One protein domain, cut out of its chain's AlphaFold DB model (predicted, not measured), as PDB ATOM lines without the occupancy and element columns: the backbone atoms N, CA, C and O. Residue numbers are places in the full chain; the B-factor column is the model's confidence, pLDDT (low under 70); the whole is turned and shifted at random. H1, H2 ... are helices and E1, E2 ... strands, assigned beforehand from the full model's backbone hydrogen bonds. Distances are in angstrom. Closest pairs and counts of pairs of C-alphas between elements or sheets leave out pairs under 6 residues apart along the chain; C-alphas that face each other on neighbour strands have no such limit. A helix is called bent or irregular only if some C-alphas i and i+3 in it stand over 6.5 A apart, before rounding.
ATOM      1  N   ALA A 309     -48.088  25.355  34.518       79.56
ATOM      2  CA  ALA A 309     -47.022  25.696  35.442       79.56
ATOM      3  C   ALA A 309     -46.289  24.413  35.826       79.56
ATOM      4  O   ALA A 309     -46.908  23.410  36.192       79.56
ATOM      5  N   LYS A 310     -44.959  24.430  35.708       79.75
ATOM      6  CA  LYS A 310     -44.125  23.330  36.201       79.75
ATOM      7  C   LYS A 310     -44.309  23.216  37.713       79.75
ATOM      8  O   LYS A 310     -44.418  24.229  38.398       79.75
ATOM      9  N   THR A 311     -44.344  21.989  38.218       81.31
ATOM     10  CA  THR A 311     -44.285  21.742  39.663       81.31
ATOM     11  C   THR A 311     -42.842  21.486  40.097       81.31
ATOM     12  O   THR A 311     -41.950  21.388  39.249       81.31
ATOM     13  N   GLY A 312     -42.607  21.346  41.406       73.81
ATOM     14  CA  GLY A 312     -41.307  20.933  41.945       73.81
ATOM     15  C   GLY A 312     -40.877  19.518  41.529       73.81
ATOM     16  O   GLY A 312     -39.721  19.162  41.725       73.81
ATOM     17  N   VAL A 313     -41.773  18.728  40.917       78.62
ATOM     18  CA  VAL A 313     -41.479  17.380  40.418       78.62
ATOM     19  C   VAL A 313     -41.381  17.384  38.890       78.62
ATOM     20  O   VAL A 313     -42.375  17.652  38.201       78.62
ATOM     21  N   PRO A 314     -40.205  17.051  38.324       75.38
ATOM     22  CA  PRO A 314     -40.046  16.883  36.887       75.38
ATOM     23  C   PRO A 314     -41.030  15.844  36.339       75.38
ATOM     24  O   PRO A 314     -41.114  14.725  36.831       75.38
ATOM     25  N   GLY A 315     -41.779  16.214  35.299       79.06
ATOM     26  CA  GLY A 315     -42.754  15.319  34.666       79.06
ATOM     27  C   GLY A 315     -44.194  15.456  35.169       79.06
ATOM     28  O   GLY A 315     -45.077  14.851  34.559       79.06
ATOM     29  N   ILE A 316     -44.450  16.297  36.179       87.62
ATOM     30  CA  ILE A 316     -45.799  16.695  36.611       87.62
ATOM     31  C   ILE A 316     -45.944  18.218  36.488       87.62
ATOM     32  O   ILE A 316     -45.077  18.990  36.904       87.62
ATOM     33  N   TRP A 317     -47.049  18.678  35.908       90.81
ATOM     34  CA  TRP A 317     -47.352  20.102  35.754       90.81
ATOM     35  C   TRP A 317     -48.814  20.405  36.081       90.81
ATOM     36  O   TRP A 317     -49.698  19.569  35.879       90.81
ATOM     37  N   PHE A 318     -49.080  21.617  36.563       89.06
ATOM     38  CA  PHE A 318     -50.432  22.165  36.588       89.06
ATOM     39  C   PHE A 318     -50.920  22.368  35.159       89.06
ATOM     40  O   PHE A 318     -50.147  22.754  34.287       89.06
ATOM     41  N   ALA A 319     -52.195  22.109  34.907       90.19
ATOM     42  CA  ALA A 319     -52.840  22.409  33.639       90.19
ATOM     43  C   ALA A 319     -54.332  22.677  33.846       90.19
ATOM     44  O   ALA A 319     -54.891  22.414  34.912       90.19
ATOM     45  N   LEU A 320     -54.992  23.139  32.789       85.69
ATOM     46  CA  LEU A 320     -56.445  23.122  32.687       85.69
ATOM     47  C   LEU A 320     -56.884  21.954  31.799       85.69
ATOM     48  O   LEU A 320     -56.239  21.630  30.800       85.69
ATOM     49  N   ASN A 321     -57.982  21.290  32.158       83.19
ATOM     50  CA  ASN A 321     -58.609  20.315  31.270       83.19
ATOM     51  C   ASN A 321     -59.387  21.015  30.140       83.19
ATOM     52  O   ASN A 321     -59.542  22.235  30.124       83.19
ATOM     53  N   ARG A 322     -59.958  20.231  29.216       77.44
ATOM     54  CA  ARG A 322     -60.774  20.743  28.093       77.44
ATOM     55  C   ARG A 322     -61.992  21.593  28.506       77.44
ATOM     56  O   ARG A 322     -62.609  22.207  27.647       77.44
ATOM     57  N   HIS A 323     -62.352  21.588  29.789       77.69
ATOM     58  CA  HIS A 323     -63.451  22.353  30.379       77.69
ATOM     59  C   HIS A 323     -62.952  23.517  31.259       77.69
ATOM     60  O   HIS A 323     -63.733  24.073  32.027       77.69
ATOM     61  N   GLY A 324     -61.658  23.856  31.204       80.31
ATOM     62  CA  GLY A 324     -61.071  24.952  31.980       80.31
ATOM     63  C   GLY A 324     -60.914  24.666  33.479       80.31
ATOM     64  O   GLY A 324     -60.750  25.599  34.255       80.31
ATOM     65  N   LYS A 325     -60.996  23.403  33.922       85.88
ATOM     66  CA  LYS A 325     -60.842  23.029  35.341       85.88
ATOM     67  C   LYS A 325     -59.396  22.620  35.657       85.88
ATOM     68  O   LYS A 325     -58.790  21.947  34.818       85.88
ATOM     69  N   PRO A 326     -58.863  22.948  36.848       89.62
ATOM     70  CA  PRO A 326     -57.483  22.642  37.210       89.62
ATOM     71  C   PRO A 326     -57.234  21.141  37.381       89.62
ATOM     72  O   PRO A 326     -58.008  20.416  38.019       89.62
ATOM     73  N   VAL A 327     -56.124  20.683  36.809       93.00
ATOM     74  CA  VAL A 327     -55.655  19.299  36.856       93.00
ATOM     75  C   VAL A 327     -54.143  19.247  37.065       93.00
ATOM     76  O   VAL A 327     -53.426  20.160  36.656       93.00
ATOM     77  N   PHE A 328     -53.650  18.137  37.610       93.25
ATOM     78  CA  PHE A 328     -52.258  17.737  37.411       93.25
ATOM     79  C   PHE A 328     -52.153  16.916  36.140       93.25
ATOM     80  O   PHE A 328     -52.896  15.954  35.960       93.25
ATOM     81  N   ALA A 329     -51.244  17.288  35.255       90.25
ATOM     82  CA  ALA A 329     -50.964  16.581  34.023       90.25
ATOM     83  C   ALA A 329     -49.559  15.978  34.089       90.25
ATOM     84  O   ALA A 329     -48.622  16.616  34.562       90.25
ATOM     85  N   PHE A 330     -49.434  14.735  33.635       89.94
ATOM     86  CA  PHE A 330     -48.196  13.963  33.683       89.94
ATOM     87  C   PHE A 330     -48.185  12.926  32.556       89.94
ATOM     88  O   PHE A 330     -49.215  12.650  31.934       89.94
ATOM     89  N   LYS A 331     -47.020  12.359  32.246       86.12
ATOM     90  CA  LYS A 331     -46.946  11.174  31.378       86.12
ATOM     91  C   LYS A 331     -47.073   9.938  32.249       86.12
ATOM     92  O   LYS A 331     -46.271   9.789  33.164       86.12
ATOM     93  N   SER A 332     -48.055   9.088  31.982       80.69
ATOM     94  CA  SER A 332     -48.230   7.843  32.725       80.69
ATOM     95  C   SER A 332     -47.148   6.813  32.382       80.69
ATOM     96  O   SER A 332     -46.434   6.977  31.392       80.69
ATOM     97  N   THR A 333     -47.060   5.730  33.155       73.88
ATOM     98  CA  THR A 333     -46.189   4.563  32.892       73.88
ATOM     99  C   THR A 333     -46.377   3.928  31.510       73.88
ATOM    100  O   THR A 333     -45.478   3.263  31.010       73.88
ATOM    101  N   THR A 334     -47.509   4.169  30.843       72.75
ATOM    102  CA  THR A 334     -47.756   3.725  29.457       72.75
ATOM    103  C   THR A 334     -47.244   4.717  28.404       72.75
ATOM    104  O   THR A 334     -47.494   4.555  27.214       72.75
ATOM    105  N   GLY A 335     -46.577   5.798  28.822       74.38
ATOM    106  CA  GLY A 335     -46.094   6.879  27.960       74.38
ATOM    107  C   GLY A 335     -47.178   7.865  27.501       74.38
ATOM    108  O   GLY A 335     -46.858   8.905  26.917       74.38
ATOM    109  N   SER A 336     -48.452   7.588  27.791       78.62
ATOM    110  CA  SER A 336     -49.581   8.446  27.425       78.62
ATOM    111  C   SER A 336     -49.692   9.668  28.346       78.62
ATOM    112  O   SER A 336     -49.405   9.604  29.542       78.62
ATOM    113  N   LYS A 337     -50.104  10.818  27.796       82.75
ATOM    114  CA  LYS A 337     -50.370  12.022  28.597       82.75
ATOM    115  C   LYS A 337     -51.691  11.841  29.343       82.75
ATOM    116  O   LYS A 337     -52.746  11.761  28.720       82.75
ATOM    117  N   THR A 338     -51.622  11.852  30.664       86.62
ATOM    118  CA  THR A 338     -52.753  11.649  31.570       86.62
ATOM    119  C   THR A 338     -52.946  12.892  32.435       86.62
ATOM    120  O   THR A 338     -52.028  13.696  32.614       86.62
ATOM    121  N   THR A 339     -54.159  13.089  32.950       91.00
ATOM    122  CA  THR A 339     -54.477  14.200  33.855       91.00
ATOM    123  C   THR A 339     -55.304  13.731  35.041       91.00
ATOM    124  O   THR A 339     -56.148  12.852  34.875       91.00
ATOM    125  N   ARG A 340     -55.147  14.360  36.208       93.25
ATOM    126  CA  ARG A 340     -55.960  14.102  37.401       93.25
ATOM    127  C   ARG A 340     -56.605  15.386  37.918       93.25
ATOM    128  O   ARG A 340     -55.929  16.389  38.111       93.25
ATOM    129  N   SER A 341     -57.923  15.345  38.125       91.69
ATOM    130  CA  SER A 341     -58.715  16.501  38.570       91.69
ATOM    131  C   SER A 341     -58.391  16.904  40.003       91.69
ATOM    132  O   SER A 341     -58.563  16.098  40.914       91.69
ATOM    133  N   ILE A 342     -57.999  18.162  40.202       92.19
ATOM    134  CA  ILE A 342     -57.742  18.704  41.540       92.19
ATOM    135  C   ILE A 342     -59.063  18.934  42.282       92.19
ATOM    136  O   ILE A 342     -59.182  18.575  43.446       92.19
ATOM    137  N   LEU A 343     -60.097  19.429  41.595       87.56
ATOM    138  CA  LEU A 343     -61.404  19.696  42.213       87.56
ATOM    139  C   LEU A 343     -62.101  18.432  42.731       87.56
ATOM    140  O   LEU A 343     -62.851  18.500  43.695       87.56
ATOM    141  N   ARG A 344     -61.886  17.281  42.079       87.69
ATOM    142  CA  ARG A 344     -62.545  16.020  42.460       87.69
ATOM    143  C   ARG A 344     -61.835  15.297  43.605       87.69
ATOM    144  O   ARG A 344     -62.493  14.604  44.367       87.69
ATOM    145  N   TYR A 345     -60.510  15.405  43.680       86.75
ATOM    146  CA  TYR A 345     -59.690  14.580  44.576       86.75
ATOM    147  C   TYR A 345     -58.898  15.397  45.608       86.75
ATOM    148  O   TYR A 345     -58.129  14.824  46.378       86.75
ATOM    149  N   GLY A 346     -59.055  16.722  45.612       89.38
ATOM    150  CA  GLY A 346     -58.193  17.640  46.353       89.38
ATOM    151  C   GLY A 346     -56.774  17.694  45.778       89.38
ATOM    152  O   GLY A 346     -56.358  16.826  45.003       89.38
ATOM    153  N   ILE A 347     -56.000  18.713  46.168       90.00
ATOM    154  CA  ILE A 347     -54.617  18.869  45.690       90.00
ATOM    155  C   ILE A 347     -53.770  17.661  46.100       90.00
ATOM    156  O   ILE A 347     -53.165  17.027  45.240       90.00
ATOM    157  N   LYS A 348     -53.806  17.270  47.380       88.69
ATOM    158  CA  LYS A 348     -53.031  16.128  47.897       88.69
ATOM    159  C   LYS A 348     -53.404  14.803  47.222       88.69
ATOM    160  O   LYS A 348     -52.518  14.042  46.839       88.69
ATOM    161  N   GLY A 349     -54.697  14.532  47.025       87.88
ATOM    162  CA  GLY A 349     -55.156  13.283  46.406       87.88
ATOM    163  C   GLY A 349     -54.837  13.202  44.912       87.88
ATOM    164  O   GLY A 349     -54.404  12.158  44.423       87.88
ATOM    165  N   ALA A 350     -54.991  14.308  44.179       90.88
ATOM    166  CA  ALA A 350     -54.620  14.369  42.768       90.88
ATOM    167  C   ALA A 350     -53.095  14.308  42.562       90.88
ATOM    168  O   ALA A 350     -52.636  13.676  41.609       90.88
ATOM    169  N   TRP A 351     -52.331  14.930  43.462       92.50
ATOM    170  CA  TRP A 351     -50.870  14.937  43.453       92.50
ATOM    171  C   TRP A 351     -50.282  13.554  43.719       92.50
ATOM    172  O   TRP A 351     -49.507  13.059  42.903       92.50
ATOM    173  N   LYS A 352     -50.725  12.888  44.795       90.94
ATOM    174  CA  LYS A 352     -50.315  11.515  45.117       90.94
ATOM    175  C   LYS A 352     -50.510  10.586  43.921       90.94
ATOM    176  O   LYS A 352     -49.590   9.886  43.521       90.94
ATOM    177  N   TYR A 353     -51.679  10.662  43.282       90.00
ATOM    178  CA  TYR A 353     -51.972   9.866  42.092       90.00
ATOM    179  C   TYR A 353     -50.994  10.144  40.941       90.00
ATOM    180  O   TYR A 353     -50.551   9.208  40.279       90.00
ATOM    181  N   ALA A 354     -50.659  11.412  40.692       89.38
ATOM    182  CA  ALA A 354     -49.729  11.790  39.633       89.38
ATOM    183  C   ALA A 354     -48.305  11.276  39.900       89.38
ATOM    184  O   ALA A 354     -47.686  10.729  38.990       89.38
ATOM    185  N   VAL A 355     -47.821  11.382  41.142       88.12
ATOM    186  CA  VAL A 355     -46.513  10.842  41.560       88.12
ATOM    187  C   VAL A 355     -46.486   9.316  41.443       88.12
ATOM    188  O   VAL A 355     -45.521   8.753  40.932       88.12
ATOM    189  N   ASP A 356     -47.567   8.647  41.841       85.94
ATOM    190  CA  ASP A 356     -47.668   7.186  41.819       85.94
ATOM    191  C   ASP A 356     -47.687   6.599  40.399       85.94
ATOM    192  O   ASP A 356     -47.277   5.457  40.196       85.94
ATOM    193  N   HIS A 357     -48.157   7.363  39.412       85.19
ATOM    194  CA  HIS A 357     -48.428   6.855  38.066       85.19
ATOM    195  C   HIS A 357     -47.574   7.502  36.976       85.19
ATOM    196  O   HIS A 357     -47.786   7.193  35.803       85.19
ATOM    197  N   MET A 358     -46.635   8.392  37.312       85.50
ATOM    198  CA  MET A 358     -45.761   9.002  36.311       85.50
ATOM    199  C   MET A 358     -44.730   8.014  35.757       85.50
ATOM    200  O   MET A 358     -44.246   7.143  36.466       85.50
ATOM    201  N   ASN A 359     -44.386   8.162  34.476       75.81
ATOM    202  CA  ASN A 359     -43.504   7.246  33.743       75.81
ATOM    203  C   ASN A 359     -42.109   7.107  34.365       75.81
ATOM    204  O   ASN A 359     -41.503   6.044  34.340       75.81
ATOM    205  N   SER A 360     -41.601   8.200  34.923       73.19
ATOM    206  CA  SER A 360     -40.334   8.266  35.641       73.19
ATOM    207  C   SER A 360     -40.586   8.085  37.135       73.19
ATOM    208  O   SER A 360     -40.423   9.037  37.897       73.19
ATOM    209  N   GLN A 361     -41.063   6.903  37.544       70.81
ATOM    210  CA  GLN A 361     -41.334   6.632  38.956       70.81
ATOM    211  C   GLN A 361     -40.051   6.840  39.779       70.81
ATOM    212  O   GLN A 361     -39.013   6.265  39.447       70.81
ATOM    213  N   PRO A 362     -40.099   7.673  40.831       72.12
ATOM    214  CA  PRO A 362     -38.951   7.903  41.683       72.12
ATOM    215  C   PRO A 362     -38.721   6.667  42.571       72.12
ATOM    216  O   PRO A 362     -39.677   5.930  42.845       72.12
ATOM    217  N   PRO A 363     -37.481   6.442  43.044       78.25
ATOM    218  CA  PRO A 363     -37.182   5.429  44.054       78.25
ATOM    219  C   PRO A 363     -38.145   5.497  45.252       78.25
ATOM    220  O   PRO A 363     -38.639   6.572  45.608       78.25
ATOM    221  N   ALA A 364     -38.464   4.345  45.847       73.50
ATOM    222  CA  ALA A 364     -39.535   4.217  46.842       73.50
ATOM    223  C   ALA A 364     -39.316   5.078  48.104       73.50
ATOM    224  O   ALA A 364     -40.277   5.578  48.686       73.50
ATOM    225  N   ASP A 365     -38.060   5.289  48.481       74.56
ATOM    226  CA  ASP A 365     -37.581   6.155  49.560       74.56
ATOM    227  C   ASP A 365     -37.799   7.652  49.269       74.56
ATOM    228  O   ASP A 365     -38.179   8.410  50.158       74.56
ATOM    229  N   VAL A 366     -37.670   8.073  48.009       76.62
ATOM    230  CA  VAL A 366     -37.916   9.458  47.567       76.62
ATOM    231  C   VAL A 366     -39.411   9.723  47.345       76.62
ATOM    232  O   VAL A 366     -39.901  10.839  47.532       76.62
ATOM    233  N   ARG A 367     -40.169   8.687  46.971       79.44
ATOM    234  CA  ARG A 367     -41.592   8.774  46.616       79.44
ATOM    235  C   ARG A 367     -42.463   9.345  47.735       79.44
ATOM    236  O   ARG A 367     -43.319  10.178  47.452       79.44
ATOM    237  N   ASN A 368     -42.244   8.935  48.983       78.88
ATOM    238  CA  ASN A 368     -43.040   9.427  50.111       78.88
ATOM    239  C   ASN A 368     -42.784  10.916  50.381       78.88
ATOM    240  O   ASN A 368     -43.742  11.676  50.510       78.88
ATOM    241  N   GLY A 369     -41.522  11.357  50.320       79.62
ATOM    242  CA  GLY A 369     -41.174  12.777  50.441       79.62
ATOM    243  C   GLY A 369     -41.783  13.638  49.327       79.62
ATOM    244  O   GLY A 369     -42.237  14.751  49.577       79.62
ATOM    245  N   LEU A 370     -41.889  13.100  48.106       81.56
ATOM    246  CA  LEU A 370     -42.547  13.790  46.994       81.56
ATOM    247  C   LEU A 370     -44.066  13.872  47.149       81.56
ATOM    248  O   LEU A 370     -44.668  14.864  46.746       81.56
ATOM    249  N   ILE A 371     -44.708  12.849  47.716       83.12
ATOM    250  CA  ILE A 371     -46.149  12.885  48.010       83.12
ATOM    251  C   ILE A 371     -46.442  13.934  49.091       83.12
ATOM    252  O   ILE A 371     -47.446  14.644  48.999       83.12
ATOM    253  N   GLU A 372     -45.558  14.057  50.082       81.12
ATOM    254  CA  GLU A 372     -45.653  15.048  51.156       81.12
ATOM    255  C   GLU A 372     -45.371  16.477  50.673       81.12
ATOM    256  O   GLU A 372     -46.000  17.417  51.160       81.12
ATOM    257  N   SER A 373     -44.542  16.647  49.638       82.44
ATOM    258  CA  SER A 373     -44.273  17.937  48.989       82.44
ATOM    259  C   SER A 373     -45.369  18.367  47.997       82.44
ATOM    260  O   SER A 373     -45.076  18.983  46.965       82.44
ATOM    261  N   ALA A 374     -46.627  17.998  48.250       85.62
ATOM    262  CA  ALA A 374     -47.741  18.391  47.396       85.62
ATOM    263  C   ALA A 374     -47.812  19.924  47.269       85.62
ATOM    264  O   ALA A 374     -47.634  20.622  48.270       85.62
ATOM    265  N   PRO A 375     -48.105  20.466  46.072       86.62
ATOM    266  CA  PRO A 375     -48.297  21.901  45.906       86.62
ATOM    267  C   PRO A 375     -49.349  22.461  46.873       86.62
ATOM    268  O   PRO A 375     -50.307  21.775  47.231       86.62
ATOM    269  N   THR A 376     -49.186  23.717  47.280       88.62
ATOM    270  CA  THR A 376     -50.141  24.401  48.162       88.62
ATOM    271  C   THR A 376     -51.343  24.941  47.382       88.62
ATOM    272  O   THR A 376     -51.278  25.107  46.161       88.62
ATOM    273  N   GLU A 377     -52.439  25.252  48.082       86.94
ATOM    274  CA  GLU A 377     -53.592  25.955  47.491       86.94
ATOM    275  C   GLU A 377     -53.181  27.309  46.906       86.94
ATOM    276  O   GLU A 377     -53.514  27.602  45.762       86.94
ATOM    277  N   GLU A 378     -52.323  28.050  47.604       86.94
ATOM    278  CA  GLU A 378     -51.755  29.312  47.122       86.94
ATOM    279  C   GLU A 378     -50.999  29.153  45.785       86.94
ATOM    280  O   GLU A 378     -51.090  29.993  44.889       86.94
ATOM    281  N   SER A 379     -50.285  28.037  45.594       83.19
ATOM    282  CA  SER A 379     -49.597  27.743  44.326       83.19
ATOM    283  C   SER A 379     -50.582  27.492  43.180       83.19
ATOM    284  O   SER A 379     -50.322  27.866  42.034       83.19
ATOM    285  N   LEU A 380     -51.715  26.853  43.482       85.38
ATOM    286  CA  LEU A 380     -52.790  26.625  42.523       85.38
ATOM    287  C   LEU A 380     -53.512  27.933  42.174       85.38
ATOM    288  O   LEU A 380     -53.825  28.150  41.006       85.38
ATOM    289  N   GLU A 381     -53.757  28.802  43.150       85.19
ATOM    290  CA  GLU A 381     -54.396  30.104  42.940       85.19
ATOM    291  C   GLU A 381     -53.542  31.012  42.057       85.19
ATOM    292  O   GLU A 381     -54.033  31.472  41.027       85.19
ATOM    293  N   ARG A 382     -52.240  31.147  42.348       84.12
ATOM    294  CA  ARG A 382     -51.292  31.883  41.487       84.12
ATOM    295  C   ARG A 382     -51.266  31.342  40.059       84.12
ATOM    296  O   ARG A 382     -51.197  32.100  39.091       84.12
ATOM    297  N   PHE A 383     -51.339  30.017  39.903       84.44
ATOM    298  CA  PHE A 383     -51.463  29.410  38.581       84.44
ATOM    299  C   PHE A 383     -52.772  29.828  37.901       84.44
ATOM    300  O   PHE A 383     -52.734  30.280  36.759       84.44
ATOM    301  N   LEU A 384     -53.914  29.720  38.577       82.88
ATOM    302  CA  LEU A 384     -55.217  30.095  38.022       82.88
ATOM    303  C   LEU A 384     -55.312  31.586  37.679       82.88
ATOM    304  O   LEU A 384     -55.945  31.919  36.680       82.88
ATOM    305  N   GLU A 385     -54.666  32.465  38.444       81.81
ATOM    306  CA  GLU A 385     -54.540  33.893  38.136       81.81
ATOM    307  C   GLU A 385     -53.728  34.125  36.863       81.81
ATOM    308  O   GLU A 385     -54.180  34.854  35.991       81.81
ATOM    309  N   SER A 386     -52.602  33.424  36.683       76.44
ATOM    310  CA  SER A 386     -51.804  33.504  35.447       76.44
ATOM    311  C   SER A 386     -52.520  32.975  34.192       76.44
ATOM    312  O   SER A 386     -52.041  33.162  33.072       76.44
ATOM    313  N   CYS A 387     -53.640  32.264  34.369       71.88
ATOM    314  CA  CYS A 387     -54.463  31.730  33.282       71.88
ATOM    315  C   CYS A 387     -55.599  32.668  32.849       71.88
ATOM    316  O   CYS A 387     -56.232  32.379  31.828       71.88
ATOM    317  N   ARG A 388     -55.915  33.686  33.658       69.69
ATOM    318  CA  ARG A 388     -56.927  34.712  33.376       69.69
ATOM    319  C   ARG A 388     -56.292  35.839  32.575       69.69
ATOM    320  O   ARG A 388     -57.008  36.355  31.690       69.69
TER     321      ARG A 388
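AT A GLANCE: This is residues 309 to 388 of the 388 residues of an uncharacterized protein of Cellvibrionaceae bacterium (UniProt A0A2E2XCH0). A strongly twisted sheet of three strands is covered on one face by the kinked helix H1, and the chain then folds back through H2, which packs on H1 away from the sheet. H3 comes last, near the E1 side of the sheet, and H2 and H3 lie toward opposite ends of the longest axis. The printed part has 80 residues, with three named strands and then three named helices, in the order E1 E2 E3 H1 H2 H3; the sheet's order is E1 - E2 - E3, antiparallel throughout, and the class is mixed, helices and strands. The whole is compact, with a radius of gyration of the C-alphas of 11.9 A and spans of 37 by 25 by 20 A.

HOW THE PARTS SIT: The strands E1, residues 316 to 320, E2, residues 326 to 331, and E3, residues 337 to 341, form a meander, each strand the antiparallel neighbour of the one before. E1 and E2 are a hairpin, with N 317 and O 329 within hydrogen-bond range at 2.9 A. E2 and E3 are a hairpin too, with N 338 and O 330 at 2.8 A. Residues 309 to 310 pair, antiparallel, with residues 317 to 318 of E1. H1, residues 342 to 357, is on the sheet at a height over the sheet of 8.3 A; it lies over E2 and E3 and runs along the strands, at 8 degrees to E2 on the local plane. The closest C-alphas of H1 and E3 are those of Ala 350 and Arg 340, 5.5 A apart. H1 is irregular, with C-alphas 344 and 347 9.0 A apart, and has a kink of 76 degrees near residue 349. H2, residues 364 to 372, touches H1 in a helical hairpin, at a shallow tilt of 14 degrees, opposite ways; their closest C-alphas, of Ile 371 and Lys 352, are 5.3 A apart. H2 is not on the sheet. H3, residues 377 to 386, is on the sheet, its closest C-alpha to E1 being that of Phe 383, 7.6 A from that of Phe 318. H3 and H1 are close but not clearly touching, the C-alphas of Glu 377 and Ile 347 being 7.4 A apart. The sheet with H1 and H3 makes two layers, helices on one face of a sheet. In H3 every O i to N i+4 pair is within hydrogen-bond range; in H1 it is 9 of 12 and in H2 3 of 5.

IN THESE COORDINATES: E1 begins at C-alpha 316 (-45.799, 16.695, 36.611) and is 13.0 A long, E2 is 16.6 A and E3 13.8 A. H1 is 15.5 A from first to last C-alpha, beginning at C-alpha 342 (-57.742, 18.704, 41.540). H2 is 13.2 A, and H3 is 14.3 A, ending at C-alpha 386 (-51.804, 33.504, 35.447).

THE WHOLE: The C-alphas farthest apart are those of Asp 365 and Arg 388, 38.1 A. The printed part has no cut, and none of its links is long; H1 to H2 is short and the others are tight. Mean pLDDT of the printed part is 83.4, with residue 388, the chain's last, under 70.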